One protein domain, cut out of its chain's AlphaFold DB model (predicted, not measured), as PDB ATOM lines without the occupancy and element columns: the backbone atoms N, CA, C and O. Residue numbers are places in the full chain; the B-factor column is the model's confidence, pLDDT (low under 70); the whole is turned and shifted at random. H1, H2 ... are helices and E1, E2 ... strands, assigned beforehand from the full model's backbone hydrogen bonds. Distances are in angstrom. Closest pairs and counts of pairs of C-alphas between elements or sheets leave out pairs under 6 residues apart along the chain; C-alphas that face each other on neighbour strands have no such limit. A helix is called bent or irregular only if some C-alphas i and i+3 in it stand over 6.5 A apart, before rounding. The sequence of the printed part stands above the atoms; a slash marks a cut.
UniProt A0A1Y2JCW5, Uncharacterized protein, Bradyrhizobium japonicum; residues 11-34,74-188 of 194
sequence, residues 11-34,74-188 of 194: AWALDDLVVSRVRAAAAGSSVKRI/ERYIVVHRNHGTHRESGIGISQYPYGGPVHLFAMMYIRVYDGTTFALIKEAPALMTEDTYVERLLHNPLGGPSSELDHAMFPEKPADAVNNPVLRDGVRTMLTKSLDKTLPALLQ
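This is residues 11 to 34 and 74 to 188 of the 194 residues of an uncharacterized protein of Bradyrhizobium japonicum (UniProt A0A1Y2JCW5). Two small antiparallel sheets of three strands each, E1, E4, E5 and E2, E3, E6, stand end to end, with E3 running on into E4, and the long helix H4 crosses from one sheet to the other, covering one face of each. H1 packs on H4 at the end where E1, E4 and E5 lie, H3 sits near the first residues of H4, and H2 lies off to one side, on neither sheet. The printed part has 139 residues, with four named helices and six named strands in the order H1 E1 E2 E3 E4 E5 H2 E6 H3 H4; the class is mixed, helices and strands. The whole is compact, with a radius of gyration of the C-alphas of 15.9 A, and spans 51 by 34 by 21 A.

H1 is residues 14 to 25, 16.5 A long, beginning at C-alpha 14 at (310.392, 363.345, 313.633). After the cut comes E1, residues 75 to 81, 19.9 A long. E2 is residues 91 to 95 and E3 residues 102 to 106, and the two form a hairpin. E4, residues 108 to 114, is 20.4 A long and begins at C-alpha 108 at (312.346, 359.909, 302.583). E5, residues 120 to 125, forms a hairpin with E4. H2 is residues 133 to 139, E6 residues 146 to 149 and H3 residues 158 to 163. H3 is neither bent nor irregular, but only just: C-alphas 159 and 162 are 6.1 A apart. H4, residues 165 to 187, is 31.4 A long and ends at C-alpha 187 at (323.082, 372.442, 300.788). H4 is only just irregular, with C-alphas 181 and 184 6.8 A apart, and has a kink of 32 degrees near residue 181.

The sheet E1 E4 E5 is twisted, its C-alphas lying up to 4.0 A off the best plane; E1 and E5 are its edge strands. E1 and E4 are antiparallel at 160 degrees, with N 78 and O 111 at 2.9 A. E4 and E5 are antiparallel at 169 degrees, with N 112 and O 122 at 2.8 A. In the sheet E2 E3 E6, E2 and E3 are antiparallel at 163 degrees, with N 94 and O 103 at 2.8 A, and E3 and E6 at 150 degrees, with N 147 and O 104 at 2.9 A. E3 runs on into E4 at 8 degrees. H4 makes two layers, a helix on one face of a sheet, with each sheet. Its height over E1 E4 E5 is 8.9 A, and the C-alphas of Lys 122 and Leu 186 are the closest of E5 and H4, 6.2 A apart. Its height over E2 E3 E6 is 7.3 A, and the C-alphas of Ala 106 and Val 171 are the closest of E3 and H4, 6.2 A apart. H1 touches H4, closest at the C-alphas of Ala 25 and Pro 184, 5.2 A, the same way at a shallow tilt of 33 degrees, only just short of steep. H1 only grazes the sheet E1 E4 E5, with its residues 15 to 22. H3 is close to H4 but not clearly touching, with the C-alphas of Ala 161 and Leu 167 closest at 7.0 A. H2 and H4 are apart. In H1 and H2 every O i to N i+4 pair is within hydrogen-bond range; in H4 17 of 19 are, and in H3 0 of 2, beside 2 of 3 O i to N i+3 pairs.

The C-alphas of Gly 99 and Thr 116 are the two farthest apart, 51.3 A. Residues 35 to 73 are not printed, and C-alphas 34 and 74 are 13.5 A apart across that cut, which lies in the link from H1 to E1. Of the links that are printed whole, none is long. The mean pLDDT of the printed part is 88.5; residues 85, 131 to 135, 137 to 141 and 143 are under 70, and the mean of H2 is 67.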
ATOM      1  N   ALA A  11     303.923 361.585 318.233       91.31
ATOM      2  CA  ALA A  11     304.695 361.457 319.470       91.31
ATOM      3  C   ALA A  11     306.196 361.164 319.256       91.31
ATOM      4  O   ALA A  11     306.991 361.331 320.175       91.31
ATOM      5  N   TRP A  12     306.615 360.739 318.060       94.38
ATOM      6  CA  TRP A  12     308.023 360.458 317.759       94.38
ATOM      7  C   TRP A  12     308.843 361.713 317.429       94.38
ATOM      8  O   TRP A  12     310.068 361.614 317.309       94.38
ATOM      9  N   ALA A  13     308.187 362.874 317.280       93.44
ATOM     10  CA  ALA A  13     308.814 364.179 317.041       93.44
ATOM     11  C   ALA A  13     309.841 364.165 315.888       93.44
ATOM     12  O   ALA A  13     310.949 364.698 315.995       93.44
ATOM     13  N   LEU A  14     309.492 363.499 314.780       94.56
ATOM     14  CA  LEU A  14     310.392 363.345 313.633       94.56
ATOM     15  C   LEU A  14     310.625 364.664 312.889       94.56
ATOM     16  O   LEU A  14     311.723 364.893 312.392       94.56
ATOM     17  N   ASP A  15     309.636 365.555 312.860       93.12
ATOM     18  CA  ASP A  15     309.779 366.862 312.216       93.12
ATOM     19  C   ASP A  15     310.847 367.721 312.907       93.12
ATOM     20  O   ASP A  15     311.648 368.380 312.243       93.12
ATOM     21  N   ASP A  16     310.901 367.688 314.241       95.12
ATOM     22  CA  ASP A  16     311.900 368.438 315.010       95.12
ATOM     23  C   ASP A  16     313.302 367.855 314.819       95.12
ATOM     24  O   ASP A  16     314.280 368.602 314.713       95.12
ATOM     25  N   LEU A  17     313.398 366.527 314.688       96.38
ATOM     26  CA  LEU A  17     314.635 365.861 314.291       96.38
ATOM     27  C   LEU A  17     315.093 366.344 312.908       96.38
ATOM     28  O   LEU A  17     316.242 366.756 312.764       96.38
ATOM     29  N   VAL A  18     314.202 366.351 311.912       95.75
ATOM     30  CA  VAL A  18     314.513 366.828 310.555       95.75
ATOM     31  C   VAL A  18     315.021 368.269 310.592       95.75
ATOM     32  O   VAL A  18     316.078 368.559 310.035       95.75
ATOM     33  N   VAL A  19     314.330 369.170 311.295       95.88
ATOM     34  CA  VAL A  19     314.749 370.577 311.419       95.88
ATOM     35  C   VAL A  19     316.112 370.699 312.105       95.88
ATOM     36  O   VAL A  19     316.944 371.499 311.670       95.88
ATOM     37  N   SER A  20     316.374 369.902 313.146       96.69
ATOM     38  CA  SER A  20     317.686 369.846 313.805       96.69
ATOM     39  C   SER A  20     318.793 369.424 312.835       96.69
ATOM     40  O   SER A  20     319.845 370.060 312.806       96.69
ATOM     41  N   ARG A  21     318.557 368.398 312.010       96.81
ATOM     42  CA  ARG A  21     319.539 367.917 311.026       96.81
ATOM     43  C   ARG A  21     319.780 368.915 309.899       96.81
ATOM     44  O   ARG A  21     320.922 369.158 309.529       96.81
ATOM     45  N   VAL A  22     318.728 369.576 309.414       96.00
ATOM     46  CA  VAL A  22     318.859 370.659 308.427       96.00
ATOM     47  C   VAL A  22     319.682 371.820 308.982       96.00
ATOM     48  O   VAL A  22     320.556 372.324 308.284       96.00
ATOM     49  N   ARG A  23     319.464 372.215 310.242       95.75
ATOM     50  CA  ARG A  23     320.292 373.231 310.918       95.75
ATOM     51  C   ARG A  23     321.759 372.834 310.985       95.75
ATOM     52  O   ARG A  23     322.611 373.672 310.712       95.75
ATOM     53  N   ALA A  24     322.040 371.578 311.326       95.38
ATOM     54  CA  ALA A  24     323.406 371.072 311.388       95.38
ATOM     55  C   ALA A  24     324.088 371.106 310.009       95.38
ATOM     56  O   ALA A  24     325.212 371.584 309.891       95.38
ATOM     57  N   ALA A  25     323.392 370.671 308.955       95.12
ATOM     58  CA  ALA A  25     323.930 370.657 307.595       95.12
ATOM     59  C   ALA A  25     324.048 372.056 306.959       95.12
ATOM     60  O   ALA A  25     324.871 372.261 306.070       95.12
ATOM     61  N   ALA A  26     323.242 373.021 307.408       93.38
ATOM     62  CA  ALA A  26     323.262 374.410 306.957       93.38
ATOM     63  C   ALA A  26     324.070 375.325 307.895       93.38
ATOM     64  O   ALA A  26     323.706 376.490 308.075       93.38
ATOM     65  N   ALA A  27     325.133 374.813 308.527       87.81
ATOM     66  CA  ALA A  27     325.956 375.586 309.456       87.81
ATOM     67  C   ALA A  27     326.387 376.934 308.838       87.81
ATOM     68  O   ALA A  27     326.889 376.992 307.716       87.81
ATOM     69  N   GLY A  28     326.141 378.030 309.562       87.38
ATOM     70  CA  GLY A  28     326.360 379.398 309.074       87.38
ATOM     71  C   GLY A  28     325.152 380.048 308.386       87.38
ATOM     72  O   GLY A  28     325.211 381.228 308.054       87.38
ATOM     73  N   SER A  29     324.041 379.326 308.209       90.88
ATOM     74  CA  SER A  29     322.763 379.866 307.723       90.88
ATOM     75  C   SER A  29     321.674 379.787 308.797       90.88
ATOM     76  O   SER A  29     321.608 378.835 309.574       90.88
ATOM     77  N   SER A  30     320.775 380.773 308.825       92.44
ATOM     78  CA  SER A  30     319.595 380.725 309.696       92.44
ATOM     79  C   SER A  30     318.525 379.817 309.089       92.44
ATOM     80  O   SER A  30     318.072 380.045 307.968       92.44
ATOM     81  N   VAL A  31     318.102 378.788 309.830       93.81
ATOM     82  CA  VAL A  31     317.072 377.835 309.389       93.81
ATOM     83  C   VAL A  31     315.798 378.010 310.209       93.81
ATOM     84  O   VAL A  31     315.772 377.786 311.431       93.81
ATOM     85  N   LYS A  32     314.707 378.326 309.507       91.94
ATOM     86  CA  LYS A  32     313.365 378.490 310.065       91.94
ATOM     87  C   LYS A  32     312.443 377.365 309.591       91.94
ATOM     88  O   LYS A  32     312.336 377.110 308.396       91.94
ATOM     89  N   ARG A  33     311.747 376.718 310.532       92.56
ATOM     90  CA  ARG A  33     310.645 375.799 310.214       92.56
ATOM     91  C   ARG A  33     309.459 376.619 309.707       92.56
ATOM     92  O   ARG A  33     309.083 377.600 310.347       92.56
ATOM     93  N   ILE A  34     308.874 376.204 308.588       91.00
ATOM     94  CA  ILE A  34     307.640 376.792 308.061       91.00
ATOM     95  C   ILE A  34     306.464 376.022 308.672       91.00
ATOM     96  O   ILE A  34     306.318 374.835 308.369       91.00
ATOM     97  N   GLU A  74     316.183 382.469 301.275       91.88
ATOM     98  CA  GLU A  74     317.078 382.251 300.120       91.88
ATOM     99  C   GLU A  74     316.867 380.880 299.463       91.88
ATOM    100  O   GLU A  74     317.015 380.736 298.253       91.88
ATOM    101  N   ARG A  75     316.532 379.859 300.259       93.81
ATOM    102  CA  ARG A  75     316.240 378.501 299.792       93.81
ATOM    103  C   ARG A  75     315.149 377.873 300.643       93.81
ATOM    104  O   ARG A  75     315.095 378.110 301.851       93.81
ATOM    105  N   TYR A  76     314.344 377.011 300.030       94.69
ATOM    106  CA  TYR A  76     313.355 376.189 300.728       94.69
ATOM    107  C   TYR A  76     313.738 374.721 300.636       94.69
ATOM    108  O   TYR A  76     314.013 374.207 299.555       94.69
ATOM    109  N   ILE A  77     313.747 374.040 301.779       95.19
ATOM    110  CA  ILE A  77     314.093 372.623 301.877       95.19
ATOM    111  C   ILE A  77     312.824 371.867 302.242       95.19
ATOM    112  O   ILE A  77     312.203 372.148 303.267       95.19
ATOM    113  N   VAL A  78     312.452 370.897 301.413       94.69
ATOM    114  CA  VAL A  78     311.323 370.003 301.663       94.69
ATOM    115  C   VAL A  78     311.855 368.602 301.889       94.69
ATOM    116  O   VAL A  78     312.488 368.028 301.007       94.69
ATOM    117  N   VAL A  79     311.557 368.048 303.058       94.25
ATOM    118  CA  VAL A  79     311.792 366.639 303.373       94.25
ATOM    119  C   VAL A  79     310.434 365.960 303.434       94.25
ATOM    120  O   VAL A  79     309.589 366.328 304.248       94.25
ATOM    121  N   HIS A  80     310.199 364.992 302.555       92.06
ATOM    122  CA  HIS A  80     308.907 364.328 302.431       92.06
ATOM    123  C   HIS A  80     309.061 362.816 302.312       92.06
ATOM    124  O   HIS A  80     310.130 362.298 301.999       92.06
ATOM    125  N   ARG A  81     307.968 362.097 302.573       89.69
ATOM    126  CA  ARG A  81     307.907 360.641 302.410       89.69
ATOM    127  C   ARG A  81     308.095 360.275 300.942       89.69
ATOM    128  O   ARG A  81     307.565 360.963 300.067       89.69
ATOM    129  N   ASN A  82     308.806 359.183 300.696       86.12
ATOM    130  CA  ASN A  82     309.019 358.623 299.369       86.12
ATOM    131  C   ASN A  82     308.537 357.177 299.288       86.12
ATOM    132  O   ASN A  82     308.300 356.538 300.311       86.12
ATOM    133  N   HIS A  83     308.437 356.658 298.072       80.44
ATOM    134  CA  HIS A  83     308.242 355.235 297.832       80.44
ATOM    135  C   HIS A  83     309.603 354.533 297.782       80.44
ATOM    136  O   HIS A  83     310.563 355.084 297.240       80.44
ATOM    137  N   GLY A  84     309.682 353.346 298.381       72.19
ATOM    138  CA  GLY A  84     310.765 352.399 298.135       72.19
ATOM    139  C   GLY A  84     310.593 351.703 296.781       72.19
ATOM    140  O   GLY A  84     309.710 352.052 295.999       72.19
ATOM    141  N   THR A  85     311.415 350.690 296.517       67.44
ATOM    142  CA  THR A  85     311.373 349.927 295.254       67.44
ATOM    143  C   THR A  85     310.083 349.119 295.097       67.44
ATOM    144  O   THR A  85     309.626 348.886 293.980       67.44
ATOM    145  N   HIS A  86     309.493 348.681 296.211       70.94
ATOM    146  CA  HIS A  86     308.345 347.779 296.202       70.94
ATOM    147  C   HIS A  86     307.086 348.462 296.741       70.94
ATOM    148  O   HIS A  86     306.490 349.318 296.090       70.94
ATOM    149  N   ARG A  87     306.623 348.052 297.921       74.94
ATOM    150  CA  ARG A  87     305.305 348.412 298.468       74.94
ATOM    151  C   ARG A  87     305.388 349.328 299.684       74.94
ATOM    152  O   ARG A  87     304.380 349.904 300.102       74.94
ATOM    153  N   GLU A  88     306.582 349.447 300.233       84.88
ATOM    154  CA  GLU A  88     306.959 350.245 301.378       84.88
ATOM    155  C   GLU A  88     307.062 351.715 300.960       84.88
ATOM    156  O   GLU A  88     307.721 352.074 299.986       84.88
ATOM    157  N   SER A  89     306.363 352.584 301.685       86.69
ATOM    158  CA  SER A  89     306.314 354.017 301.401       86.69
ATOM    159  C   SER A  89     306.292 354.796 302.705       86.69
ATOM    160  O   SER A  89     305.580 354.440 303.649       86.69
ATOM    161  N   GLY A  90     307.082 355.864 302.761       90.31
ATOM    162  CA  GLY A  90     307.299 356.649 303.962       90.31
ATOM    163  C   GLY A  90     308.014 355.850 305.043       90.31
ATOM    164  O   GLY A  90     309.073 355.282 304.816       90.31
ATOM    165  N   ILE A  91     307.442 355.839 306.239       92.94
ATOM    166  CA  ILE A  91     308.054 355.259 307.434       92.94
ATOM    167  C   ILE A  91     307.167 354.118 307.907       92.94
ATOM    168  O   ILE A  91     305.952 354.298 308.015       92.94
ATOM    169  N   GLY A  92     307.759 352.968 308.208       92.75
ATOM    170  CA  GLY A  92     306.993 351.827 308.681       92.75
ATOM    171  C   GLY A  92     307.832 350.598 308.983       92.75
ATOM    172  O   GLY A  92     309.056 350.621 308.913       92.75
ATOM    173  N   ILE A  93     307.124 349.529 309.327       92.94
ATOM    174  CA  ILE A  93     307.658 348.191 309.554       92.94
ATOM    175  C   ILE A  93     306.966 347.229 308.581       92.94
ATOM    176  O   ILE A  93     305.749 347.303 308.398       92.94
ATOM    177  N   SER A  94     307.737 346.376 307.913       90.69
ATOM    178  CA  SER A  94     307.257 345.397 306.934       90.69
ATOM    179  C   SER A  94     307.686 344.000 307.356       90.69
ATOM    180  O   SER A  94     308.801 343.810 307.830       90.69
ATOM    181  N   GLN A  95     306.803 343.026 307.164       89.38
ATOM    182  CA  GLN A  95     307.128 341.608 307.229       89.38
ATOM    183  C   GLN A  95     306.708 340.999 305.892       89.38
ATOM    184  O   GLN A  95     305.520 340.761 305.645       89.38
ATOM    185  N   TYR A  96     307.669 340.863 304.979       79.19
ATOM    186  CA  TYR A  96     307.425 340.327 303.645       79.19
ATOM    187  C   TYR A  96     308.516 339.346 303.220       79.19
ATOM    188  O   TYR A  96     309.686 339.717 303.283       79.19
ATOM    189  N   PRO A  97     308.154 338.149 302.713       78.62
ATOM    190  CA  PRO A  97     306.822 337.520 302.743       78.62
ATOM    191  C   PRO A  97     306.281 337.343 304.173       78.62
ATOM    192  O   PRO A  97     306.983 337.601 305.146       78.62
ATOM    193  N   TYR A  98     305.010 336.953 304.324       78.50
ATOM    194  CA  TYR A  98     304.457 336.656 305.652       78.50
ATOM    195  C   TYR A  98     305.281 335.552 306.329       78.50
ATOM    196  O   TYR A  98     305.570 334.538 305.698       78.50
ATOM    197  N   GLY A  99     305.675 335.760 307.588       78.38
ATOM    198  CA  GLY A  99     306.615 334.872 308.283       78.38
ATOM    199  C   GLY A  99     308.073 334.987 307.815       78.38
ATOM    200  O   GLY A  99     308.910 334.233 308.295       78.38
ATOM    201  N   GLY A 100     308.381 335.916 306.908       84.19
ATOM    202  CA  GLY A 100     309.736 336.299 306.508       84.19
ATOM    203  C   GLY A 100     310.302 337.446 307.357       84.19
ATOM    204  O   GLY A 100     309.655 337.868 308.319       84.19
ATOM    205  N   PRO A 101     311.484 337.970 306.996       87.38
ATOM    206  CA  PRO A 101     312.236 338.907 307.824       87.38
ATOM    207  C   PRO A 101     311.487 340.220 308.059       87.38
ATOM    208  O   PRO A 101     310.827 340.771 307.166       87.38
ATOM    209  N   VAL A 102     311.621 340.745 309.274       91.88
ATOM    210  CA  VAL A 102     310.995 341.998 309.689       91.88
ATOM    211  C   VAL A 102     311.939 343.153 309.400       91.88
ATOM    212  O   VAL A 102     313.069 343.181 309.866       91.88
ATOM    213  N   HIS A 103     311.462 344.136 308.650       91.50
ATOM    214  CA  HIS A 103     312.244 345.296 308.252       91.50
ATOM    215  C   HIS A 103     311.595 346.581 308.741       91.50
ATOM    216  O   HIS A 103     310.449 346.880 308.404       91.50
ATOM    217  N   LEU A 104     312.354 347.381 309.480       93.88
ATOM    218  CA  LEU A 104     312.028 348.778 309.736       93.88
ATOM    219  C   LEU A 104     312.559 349.620 308.578       93.88
ATOM    220  O   LEU A 104     313.686 349.410 308.139       93.88
ATOM    221  N   PHE A 105     311.780 350.584 308.099       92.06
ATOM    222  CA  PHE A 105     312.175 351.438 306.983       92.06
ATOM    223  C   PHE A 105     311.771 352.903 307.176       92.06
ATOM    224  O   PHE A 105     310.777 353.224 307.833       92.06
ATOM    225  N   ALA A 106     312.545 353.800 306.563       92.62
ATOM    226  CA  ALA A 106     312.313 355.242 306.551       92.62
ATOM    227  C   ALA A 106     312.632 355.838 305.165       92.62
ATOM    228  O   ALA A 106     313.661 356.471 304.944       92.62
ATOM    229  N   MET A 107     311.712 355.642 304.224       90.50
ATOM    230  CA  MET A 107     311.790 356.131 302.849       90.50
ATOM    231  C   MET A 107     311.447 357.619 302.793       90.50
ATOM    232  O   MET A 107     310.277 358.012 302.851       90.50
ATOM    233  N   MET A 108     312.474 358.455 302.659       91.56
ATOM    234  CA  MET A 108     312.346 359.909 302.583       91.56
ATOM    235  C   MET A 108     313.070 360.465 301.358       91.56
ATOM    236  O   MET A 108     313.999 359.859 300.823       91.56
ATOM    237  N   TYR A 109     312.646 361.642 300.923       92.12
ATOM    238  CA  TYR A 109     313.220 362.369 299.802       92.12
ATOM    239  C   TYR A 109     313.366 363.843 300.163       92.12
ATOM    240  O   TYR A 109     312.558 364.390 300.920       92.12
ATOM    241  N   ILE A 110     314.414 364.466 299.638       95.12
ATOM    242  CA  ILE A 110     314.804 365.832 299.961       95.12
ATOM    243  C   ILE A 110     314.832 366.636 298.668       95.12
ATOM    244  O   ILE A 110     315.468 366.237 297.694       95.12
ATOM    245  N   ARG A 111     314.163 367.787 298.670       95.62
ATOM    246  CA  ARG A 111     314.134 368.742 297.557       95.62
ATOM    247  C   ARG A 111     314.556 370.115 298.054       95.62
ATOM    248  O   ARG A 111     314.103 370.553 299.111       95.62
ATOM    249  N   VAL A 112     315.408 370.790 297.292       95.62
ATOM    250  CA  VAL A 112     315.885 372.146 297.576       95.62
ATOM    251  C   VAL A 112     315.418 373.068 296.462       95.62
ATOM    252  O   VAL A 112     315.747 372.847 295.299       95.62
ATOM    253  N   TYR A 113     314.675 374.106 296.824       94.38
ATOM    254  CA  TYR A 113     314.121 375.094 295.908       94.38
ATOM    255  C   TYR A 113     314.786 376.453 296.095       94.38
ATOM    256  O   TYR A 113     315.146 376.830 297.213       94.38
ATOM    257  N   ASP A 114     314.906 377.189 294.997       92.88
ATOM    258  CA  ASP A 114     315.367 378.569 294.981       92.88
ATOM    259  C   ASP A 114     314.357 379.513 295.645       92.88
ATOM    260  O   ASP A 114     313.146 379.394 295.458       92.88
ATOM    261  N   GLY A 115     314.875 380.461 296.422       91.81
ATOM    262  CA  GLY A 115     314.099 381.416 297.205       91.81
ATOM    263  C   GLY A 115     313.278 382.405 296.384       91.81
ATOM    264  O   GLY A 115     312.235 382.875 296.843       91.81
ATOM    265  N   THR A 116     313.759 382.717 295.179       90.50
ATOM    266  CA  THR A 116     313.242 383.801 294.331       90.50
ATOM    267  C   THR A 116     312.326 383.259 293.243       90.50
ATOM    268  O   THR A 116     311.244 383.785 293.007       90.50
ATOM    269  N   THR A 117     312.760 382.189 292.581       91.50
ATOM    270  CA  THR A 117     312.083 381.592 291.421       91.50
ATOM    271  C   THR A 117     311.235 380.376 291.785       91.50
ATOM    272  O   THR A 117     310.414 379.937 290.981       91.50
ATOM    273  N   PHE A 118     311.439 379.796 292.975       90.38
ATOM    274  CA  PHE A 118     310.888 378.495 293.370       90.38
ATOM    275  C   PHE A 118     311.250 377.361 292.398       90.38
ATOM    276  O   PHE A 118     310.561 376.339 292.339       90.38
ATOM    277  N   ALA A 119     312.323 377.530 291.619       91.50
ATOM    278  CA  ALA A 119     312.870 376.478 290.781       91.50
ATOM    279  C   ALA A 119     313.551 375.417 291.652       91.50
ATOM    280  O   ALA A 119     314.162 375.730 292.676       91.50
ATOM    281  N   LEU A 120     313.446 374.150 291.255       92.50
ATOM    282  CA  LEU A 120     314.163 373.065 291.915       92.50
ATOM    283  C   LEU A 120     315.664 373.199 291.614       92.50
ATOM    284  O   LEU A 120     316.061 373.170 290.453       92.50
ATOM    285  N   ILE A 121     316.488 373.342 292.654       93.31
ATOM    286  CA  ILE A 121     317.949 373.459 292.543       93.31
ATOM    287  C   ILE A 121     318.594 372.074 292.557       93.31
ATOM    288  O   ILE A 121     319.418 371.750 291.707       93.31
ATOM    289  N   LYS A 122     318.250 371.271 293.568       94.12
ATOM    290  CA  LYS A 122     318.804 369.935 293.804       94.12
ATOM    291  C   LYS A 122     317.756 369.061 294.480       94.12
ATOM    292  O   LYS A 122     316.933 369.548 295.257       94.12
ATOM    293  N   GLU A 123     317.837 367.762 294.244       93.81
ATOM    294  CA  GLU A 123     317.045 366.765 294.949       93.81
ATOM    295  C   GLU A 123     317.824 365.465 295.122       93.81
ATOM    296  O   GLU A 123     318.710 365.155 294.328       93.81
ATOM    297  N   ALA A 124     317.519 364.723 296.183       91.00
ATOM    298  CA  ALA A 124     318.064 363.390 296.395       91.00
ATOM    299  C   ALA A 124     317.177 362.575 297.352       91.00
ATOM    300  O   ALA A 124     316.539 363.143 298.247       91.00
ATOM    301  N   PRO A 125     317.161 361.237 297.221       89.12
ATOM    302  CA  PRO A 125     316.666 360.372 298.289       89.12
ATOM    303  C   PRO A 125     317.515 360.553 299.552       89.12
ATOM    304  O   PRO A 125     318.713 360.811 299.459       89.12
ATOM    305  N   ALA A 126     316.917 360.395 300.733       88.31
ATOM    306  CA  ALA A 126     317.685 360.339 301.975       88.31
ATOM    307  C   ALA A 126     318.389 358.974 302.052       88.31
ATOM    308  O   ALA A 126     317.721 357.943 302.111       88.31
ATOM    309  N   LEU A 127     319.723 358.953 302.009       84.12
ATOM    310  CA  LEU A 127     320.523 357.727 301.882       84.12
ATOM    311  C   LEU A 127     321.353 357.466 303.127       84.12
ATOM    312  O   LEU A 127     321.990 358.379 303.631       84.12
ATOM    313  N   MET A 128     321.404 356.216 303.586       82.00
ATOM    314  CA  MET A 128     322.287 355.821 304.694       82.00
ATOM    315  C   MET A 128     323.705 355.449 304.242       82.00
ATOM    316  O   MET A 128     324.626 355.500 305.053       82.00
ATOM    317  N   THR A 129     323.870 355.067 302.978       77.06
ATOM    318  CA  THR A 129     325.110 354.549 302.385       77.06
ATOM    319  C   THR A 129     325.412 355.271 301.068       77.06
ATOM    320  O   THR A 129     324.565 356.005 300.552       77.06
ATOM    321  N   GLU A 130     326.630 355.099 300.544       70.06
ATOM    322  CA  GLU A 130     327.047 355.644 299.233       70.06
ATOM    323  C   GLU A 130     326.518 354.822 298.048       70.06
ATOM    324  O   GLU A 130     326.775 355.163 296.895       70.06
ATOM    325  N   ASP A 131     325.780 353.749 298.327       66.19
ATOM    326  CA  ASP A 131     325.358 352.775 297.332       66.19
ATOM    327  C   ASP A 131     324.529 353.435 296.219       66.19
ATOM    328  O   ASP A 131     323.540 354.164 296.439       66.19
ATOM    329  N   THR A 132     324.906 353.119 294.987       68.62
ATOM    330  CA  THR A 132     324.172 353.512 293.791       68.62
ATOM    331  C   THR A 132     322.738 352.978 293.835       68.62
ATOM    332  O   THR A 132     322.386 352.075 294.597       68.62
ATOM    333  N   TYR A 133     321.858 353.545 293.006       64.94
ATOM    334  CA  TYR A 133     320.483 353.046 292.895       64.94
ATOM    335  C   TYR A 133     320.442 351.549 292.537       64.94
ATOM    336  O   TYR A 133     319.636 350.812 293.095       64.94
ATOM    337  N   VAL A 134     321.343 351.102 291.655       66.50
ATOM    338  CA  VAL A 134     321.443 349.699 291.224       66.50
ATOM    339  C   VAL A 134     321.944 348.808 292.357       66.50
ATOM    340  O   VAL A 134     321.341 347.774 292.620       66.50
ATOM    341  N   GLU A 135     322.986 349.216 293.082       68.19
ATOM    342  CA  GLU A 135     323.471 348.458 294.243       68.19
ATOM    343  C   GLU A 135     322.395 348.341 295.321       68.19
ATOM    344  O   GLU A 135     322.215 347.261 295.877       68.19
ATOM    345  N   ARG A 136     321.605 349.394 295.554       70.31
ATOM    346  CA  ARG A 136     320.449 349.321 296.458       70.31
ATOM    347  C   ARG A 136     319.359 348.406 295.941       70.31
ATOM    348  O   ARG A 136     318.786 347.680 296.735       70.31
ATOM    349  N   LEU A 137     319.080 348.405 294.644       66.69
ATOM    350  CA  LEU A 137     318.104 347.485 294.067       66.69
ATOM    351  C   LEU A 137     318.511 346.019 294.276       66.69
ATOM    352  O   LEU A 137     317.657 345.168 294.502       66.69
ATOM    353  N   LEU A 138     319.814 345.739 294.201       67.19
ATOM    354  CA  LEU A 138     320.365 344.390 294.308       67.19
ATOM    355  C   LEU A 138     320.551 343.924 295.760       67.19
ATOM    356  O   LEU A 138     320.339 342.748 296.041       67.19
ATOM    357  N   HIS A 139     320.935 344.821 296.674       63.03
ATOM    358  CA  HIS A 139     321.324 344.466 298.048       63.03
ATOM    359  C   HIS A 139     320.326 344.917 299.116       63.03
ATOM    360  O   HIS A 139     320.381 344.438 300.246       63.03
ATOM    361  N   ASN A 140     319.421 345.842 298.790       66.31
ATOM    362  CA  ASN A 140     318.422 346.348 299.716       66.31
ATOM    363  C   ASN A 140     317.014 346.036 299.188       66.31
ATOM    364  O   ASN A 140     316.512 346.745 298.308       66.31
ATOM    365  N   PRO A 141     316.327 345.040 299.774       65.12
ATOM    366  CA  PRO A 141     315.037 344.575 299.284       65.12
ATOM    367  C   PRO A 141     313.936 345.638 299.356       65.12
ATOM    368  O   PRO A 141     312.853 345.402 298.844       65.12
ATOM    369  N   LEU A 142     314.169 346.798 299.985       74.81
ATOM    370  CA  LEU A 142     313.194 347.882 300.103       74.81
ATOM    371  C   LEU A 142     313.563 349.146 299.304       74.81
ATOM    372  O   LEU A 142     312.707 350.013 299.119       74.81
ATOM    373  N   GLY A 143     314.796 349.269 298.797       67.81
ATOM    374  CA  GLY A 143     315.210 350.390 297.935       67.81
ATOM    375  C   GLY A 143     315.606 351.698 298.632       67.81
ATOM    376  O   GLY A 143     315.765 352.726 297.970       67.81
ATOM    377  N   GLY A 144     315.788 351.698 299.953       76.25
ATOM    378  CA  GLY A 144     316.160 352.890 300.726       76.25
ATOM    379  C   GLY A 144     316.401 352.584 302.208       76.25
ATOM    380  O   GLY A 144     316.475 351.413 302.557       76.25
ATOM    381  N   PRO A 145     316.556 353.594 303.087       84.88
ATOM    382  CA  PRO A 145     316.920 353.394 304.491       84.88
ATOM    383  C   PRO A 145     316.065 352.330 305.182       84.88
ATOM    384  O   PRO A 145     314.864 352.527 305.395       84.88
ATOM    385  N   SER A 146     316.692 351.205 305.517       88.19
ATOM    386  CA  SER A 146     316.047 350.084 306.185       88.19
ATOM    387  C   SER A 146     317.025 349.309 307.051       88.19
ATOM    388  O   SER A 146     318.224 349.267 306.777       88.19
ATOM    389  N   SER A 147     316.492 348.660 308.077       88.62
ATOM    390  CA  SER A 147     317.221 347.740 308.940       88.62
ATOM    391  C   SER A 147     316.356 346.527 309.243       88.62
ATOM    392  O   SER A 147     315.170 346.678 309.556       88.62
ATOM    393  N   GLU A 148     316.955 345.346 309.191       90.56
ATOM    394  CA  GLU A 148     316.326 344.130 309.693       90.56
ATOM    395  C   GLU A 148     316.184 344.206 311.221       90.56
ATOM    396  O   GLU A 148     317.039 344.763 311.915       90.56
ATOM    397  N   LEU A 149     315.070 343.695 311.737       92.25
ATOM    398  CA  LEU A 149     314.753 343.587 313.153       92.25
ATOM    399  C   LEU A 149     314.419 342.135 313.496       92.25
ATOM    400  O   LEU A 149     314.018 341.354 312.633       92.25
ATOM    401  N   ASP A 150     314.502 341.810 314.785       90.88
ATOM    402  CA  ASP A 150     313.973 340.552 315.304       90.88
ATOM    403  C   ASP A 150     312.480 340.399 314.954       90.88
ATOM    404  O   ASP A 150     311.709 341.363 315.005       90.88
ATOM    405  N   HIS A 151     312.065 339.178 314.620       90.06
ATOM    406  CA  HIS A 151     310.682 338.862 314.272       90.06
ATOM    407  C   HIS A 151     309.667 339.280 315.344       90.06
ATOM    408  O   HIS A 151     308.576 339.742 315.003       90.06
ATOM    409  N   ALA A 152     310.025 339.166 316.624       89.88
ATOM    410  CA  ALA A 152     309.187 339.546 317.758       89.88
ATOM    411  C   ALA A 152     308.932 341.062 317.840       89.88
ATOM    412  O   ALA A 152     308.051 341.500 318.576       89.88
ATOM    413  N   MET A 153     309.669 341.877 317.076       91.38
ATOM    414  CA  MET A 153     309.446 343.325 317.001       91.38
ATOM    415  C   MET A 153     308.275 343.701 316.092       91.38
ATOM    416  O   MET A 153     307.852 344.861 316.105       91.38
ATOM    417  N   PHE A 154     307.746 342.764 315.297       91.94
ATOM    418  CA  PHE A 154     306.554 343.034 314.507       91.94
ATOM    419  C   PHE A 154     305.326 343.138 315.428       91.94
ATOM    420  O   PHE A 154     305.025 342.193 316.155       91.94
ATOM    421  N   PRO A 155     304.605 344.270 315.423       91.44
ATOM    422  CA  PRO A 155     303.543 344.511 316.389       91.44
ATOM    423  C   PRO A 155     302.326 343.617 316.120       91.44
ATOM    424  O   PRO A 155     301.820 343.572 314.996       91.44
ATOM    425  N   GLU A 156     301.808 342.967 317.167       90.62
ATOM    426  CA  GLU A 156     300.577 342.166 317.087       90.62
ATOM    427  C   GLU A 156     299.372 343.026 316.688       90.62
ATOM    428  O   GLU A 156     298.555 342.627 315.850       90.62
ATOM    429  N   LYS A 157     299.271 344.236 317.258       91.62
ATOM    430  CA  LYS A 157     298.271 345.238 316.881       91.62
ATOM    431  C   LYS A 157     298.969 346.471 316.320       91.62
ATOM    432  O   LYS A 157     299.914 346.969 316.926       91.62
ATOM    433  N   PRO A 158     298.460 347.076 315.231       91.06
ATOM    434  CA  PRO A 158     299.067 348.276 314.656       91.06
ATOM    435  C   PRO A 158     299.281 349.420 315.657       91.06
ATOM    436  O   PRO A 158     300.260 350.153 315.548       91.06
ATOM    437  N   ALA A 159     298.377 349.565 316.631       90.50
ATOM    438  CA  ALA A 159     298.457 350.589 317.670       90.50
ATOM    439  C   ALA A 159     299.688 350.436 318.579       90.50
ATOM    440  O   ALA A 159     300.186 351.440 319.076       90.50
ATOM    441  N   ASP A 160     300.224 349.226 318.743       91.94
ATOM    442  CA  ASP A 160     301.372 348.971 319.619       91.94
ATOM    443  C   ASP A 160     302.670 349.536 319.026       91.94
ATOM    444  O   ASP A 160     303.606 349.866 319.754       91.94
ATOM    445  N   ALA A 161     302.703 349.742 317.704       91.88
ATOM    446  CA  ALA A 161     303.860 350.293 317.014       91.88
ATOM    447  C   ALA A 161     304.262 351.668 317.566       91.88
ATOM    448  O   ALA A 161     305.449 351.925 317.737       91.88
ATOM    449  N   VAL A 162     303.294 352.544 317.879       91.81
ATOM    450  CA  VAL A 162     303.576 353.930 318.306       91.81
ATOM    451  C   VAL A 162     304.295 353.997 319.654       91.81
ATOM    452  O   VAL A 162     305.093 354.908 319.877       91.81
ATOM    453  N   ASN A 163     304.045 353.019 320.524       91.19
ATOM    454  CA  ASN A 163     304.607 352.957 321.869       91.19
ATOM    455  C   ASN A 163     305.884 352.112 321.936       91.19
ATOM    456  O   ASN A 163     306.496 352.028 322.997       91.19
ATOM    457  N   ASN A 164     306.304 351.500 320.824       93.25
ATOM    458  CA  ASN A 164     307.500 350.676 320.787       93.25
ATOM    459  C   ASN A 164     308.763 351.559 320.651       93.25
ATOM    460  O   ASN A 164     308.980 352.167 319.592       93.25
ATOM    461  N   PRO A 165     309.626 351.633 321.687       94.00
ATOM    462  CA  PRO A 165     310.816 352.478 321.657       94.00
ATOM    463  C   PRO A 165     311.840 352.007 320.621       94.00
ATOM    464  O   PRO A 165     312.490 352.848 320.010       94.00
ATOM    465  N   VAL A 166     311.935 350.702 320.348       93.75
ATOM    466  CA  VAL A 166     312.854 350.148 319.338       93.75
ATOM    467  C   VAL A 166     312.495 350.672 317.949       93.75
ATOM    468  O   VAL A 166     313.374 351.111 317.209       93.75
ATOM    469  N   LEU A 167     311.201 350.705 317.607       95.31
ATOM    470  CA  LEU A 167     310.749 351.224 316.311       95.31
ATOM    471  C   LEU A 167     310.982 352.730 316.205       95.31
ATOM    472  O   LEU A 167     311.521 353.210 315.205       95.31
ATOM    473  N   ARG A 168     310.618 353.475 317.254       95.75
ATOM    474  CA  ARG A 168     310.838 354.922 317.322       95.75
ATOM    475  C   ARG A 168     312.320 355.257 317.155       95.75
ATOM    476  O   ARG A 168     312.676 356.080 316.312       95.75
ATOM    477  N   ASP A 169     313.180 354.640 317.955       96.12
ATOM    478  CA  ASP A 169     314.602 354.973 318.027       96.12
ATOM    479  C   ASP A 169     315.358 354.455 316.799       96.12
ATOM    480  O   ASP A 169     316.239 355.150 316.283       96.12
ATOM    481  N   GLY A 170     314.943 353.314 316.242       95.06
ATOM    482  CA  GLY A 170     315.420 352.814 314.955       95.06
ATOM    483  C   GLY A 170     315.124 353.788 313.812       95.06
ATOM    484  O   GLY A 170     316.037 354.183 313.086       95.06
ATOM    485  N   VAL A 171     313.882 354.275 313.695       95.50
ATOM    486  CA  VAL A 171     313.510 355.282 312.681       95.50
ATOM    487  C   VAL A 171     314.285 356.580 312.881       95.50
ATOM    488  O   VAL A 171     314.815 357.131 311.918       95.50
ATOM    489  N   ARG A 172     314.393 357.071 314.119       96.38
ATOM    490  CA  ARG A 172     315.158 358.292 314.426       96.38
ATOM    491  C   ARG A 172     316.630 358.138 314.058       96.38
ATOM    492  O   ARG A 172     317.215 359.069 313.505       96.38
ATOM    493  N   THR A 173     317.214 356.969 314.301       95.56
ATOM    494  CA  THR A 173     318.598 356.657 313.927       95.56
ATOM    495  C   THR A 173     318.772 356.633 312.411       95.56
ATOM    496  O   THR A 173     319.685 357.279 311.897       95.56
ATOM    497  N   MET A 174     317.885 355.952 311.680       94.00
ATOM    498  CA  MET A 174     317.927 355.915 310.212       94.00
ATOM    499  C   MET A 174     317.760 357.309 309.606       94.00
ATOM    500  O   MET A 174     318.541 357.698 308.740       94.00
ATOM    501  N   LEU A 175     316.799 358.094 310.097       94.75
ATOM    502  CA  LEU A 175     316.596 359.470 309.648       94.75
ATOM    503  C   LEU A 175     317.820 360.336 309.926       94.75
ATOM    504  O   LEU A 175     318.270 361.030 309.025       94.75
ATOM    505  N   THR A 176     318.401 360.248 311.123       95.94
ATOM    506  CA  THR A 176     319.627 360.980 311.479       95.94
ATOM    507  C   THR A 176     320.753 360.652 310.506       95.94
ATOM    508  O   THR A 176     321.251 361.552 309.836       95.94
ATOM    509  N   LYS A 177     321.082 359.363 310.346       94.88
ATOM    510  CA  LYS A 177     322.142 358.908 309.436       94.88
ATOM    511  C   LYS A 177     321.882 359.355 307.999       94.88
ATOM    512  O   LYS A 177     322.784 359.868 307.348       94.88
ATOM    513  N   SER A 178     320.646 359.194 307.526       93.31
ATOM    514  CA  SER A 178     320.296 359.524 306.145       93.31
ATOM    515  C   SER A 178     320.360 361.022 305.843       93.31
ATOM    516  O   SER A 178     320.849 361.434 304.793       93.31
ATOM    517  N   LEU A 179     319.919 361.859 306.780       95.44
ATOM    518  CA  LEU A 179     319.944 363.310 306.632       95.44
ATOM    519  C   LEU A 179     321.363 363.859 306.776       95.44
ATOM    520  O   LEU A 179     321.765 364.677 305.951       95.44
ATOM    521  N   ASP A 180     322.129 363.383 307.761       95.12
ATOM    522  CA  ASP A 180     323.524 363.796 307.969       95.12
ATOM    523  C   ASP A 180     324.400 363.436 306.760       95.12
ATOM    524  O   ASP A 180     325.310 364.181 306.403       95.12
ATOM    525  N   LYS A 181     324.080 362.335 306.073       93.31
ATOM    526  CA  LYS A 181     324.756 361.920 304.844       93.31
ATOM    527  C   LYS A 181     324.370 362.764 303.628       93.31
ATOM    528  O   LYS A 181     325.243 363.182 302.867       93.31
ATOM    529  N   THR A 182     323.072 362.967 303.393       93.25
ATOM    530  CA  THR A 182     322.573 363.542 302.132       93.25
ATOM    531  C   THR A 182     322.550 365.072 302.137       93.25
ATOM    532  O   THR A 182     322.862 365.699 301.121       93.25
ATOM    533  N   LEU A 183     322.189 365.706 303.258       95.25
ATOM    534  CA  LEU A 183     321.990 367.157 303.312       95.25
ATOM    535  C   LEU A 183     323.246 367.978 302.984       95.25
ATOM    536  O   LEU A 183     323.093 368.951 302.244       95.25
ATOM    537  N   PRO A 184     324.466 367.640 303.450       94.50
ATOM    538  CA  PRO A 184     325.640 368.465 303.171       94.50
ATOM    539  C   PRO A 184     325.856 368.717 301.673       94.50
ATOM    540  O   PRO A 184     326.002 369.865 301.258       94.50
ATOM    541  N   ALA A 185     325.773 367.681 300.834       92.25
ATOM    542  CA  ALA A 185     325.943 367.812 299.383       92.25
ATOM    543  C   ALA A 185     324.813 368.622 298.711       92.25
ATOM    544  O   ALA A 185     325.040 369.375 297.753       92.25
ATOM    545  N   LEU A 186     323.583 368.502 299.224       92.69
ATOM    546  CA  LEU A 186     322.437 369.266 298.729       92.69
ATOM    547  C   LEU A 186     322.532 370.753 299.085       92.69
ATOM    548  O   LEU A 186     322.145 371.602 298.283       92.69
ATOM    549  N   LEU A 187     323.051 371.074 300.270       92.56
ATOM    550  CA  LEU A 187     323.082 372.442 300.788       92.56
ATOM    551  C   LEU A 187     324.365 373.196 300.443       92.56
ATOM    552  O   LEU A 187     324.338 374.429 300.414       92.56
ATOM    553  N   GLN A 188     325.444 372.490 300.093       87.31
ATOM    554  CA  GLN A 188     326.662 373.093 299.556       87.31
ATOM    555  C   GLN A 188     326.329 374.062 298.415       87.31
ATOM    556  O   GLN A 188     325.696 373.702 297.410       87.31
TER     557      GLN A 188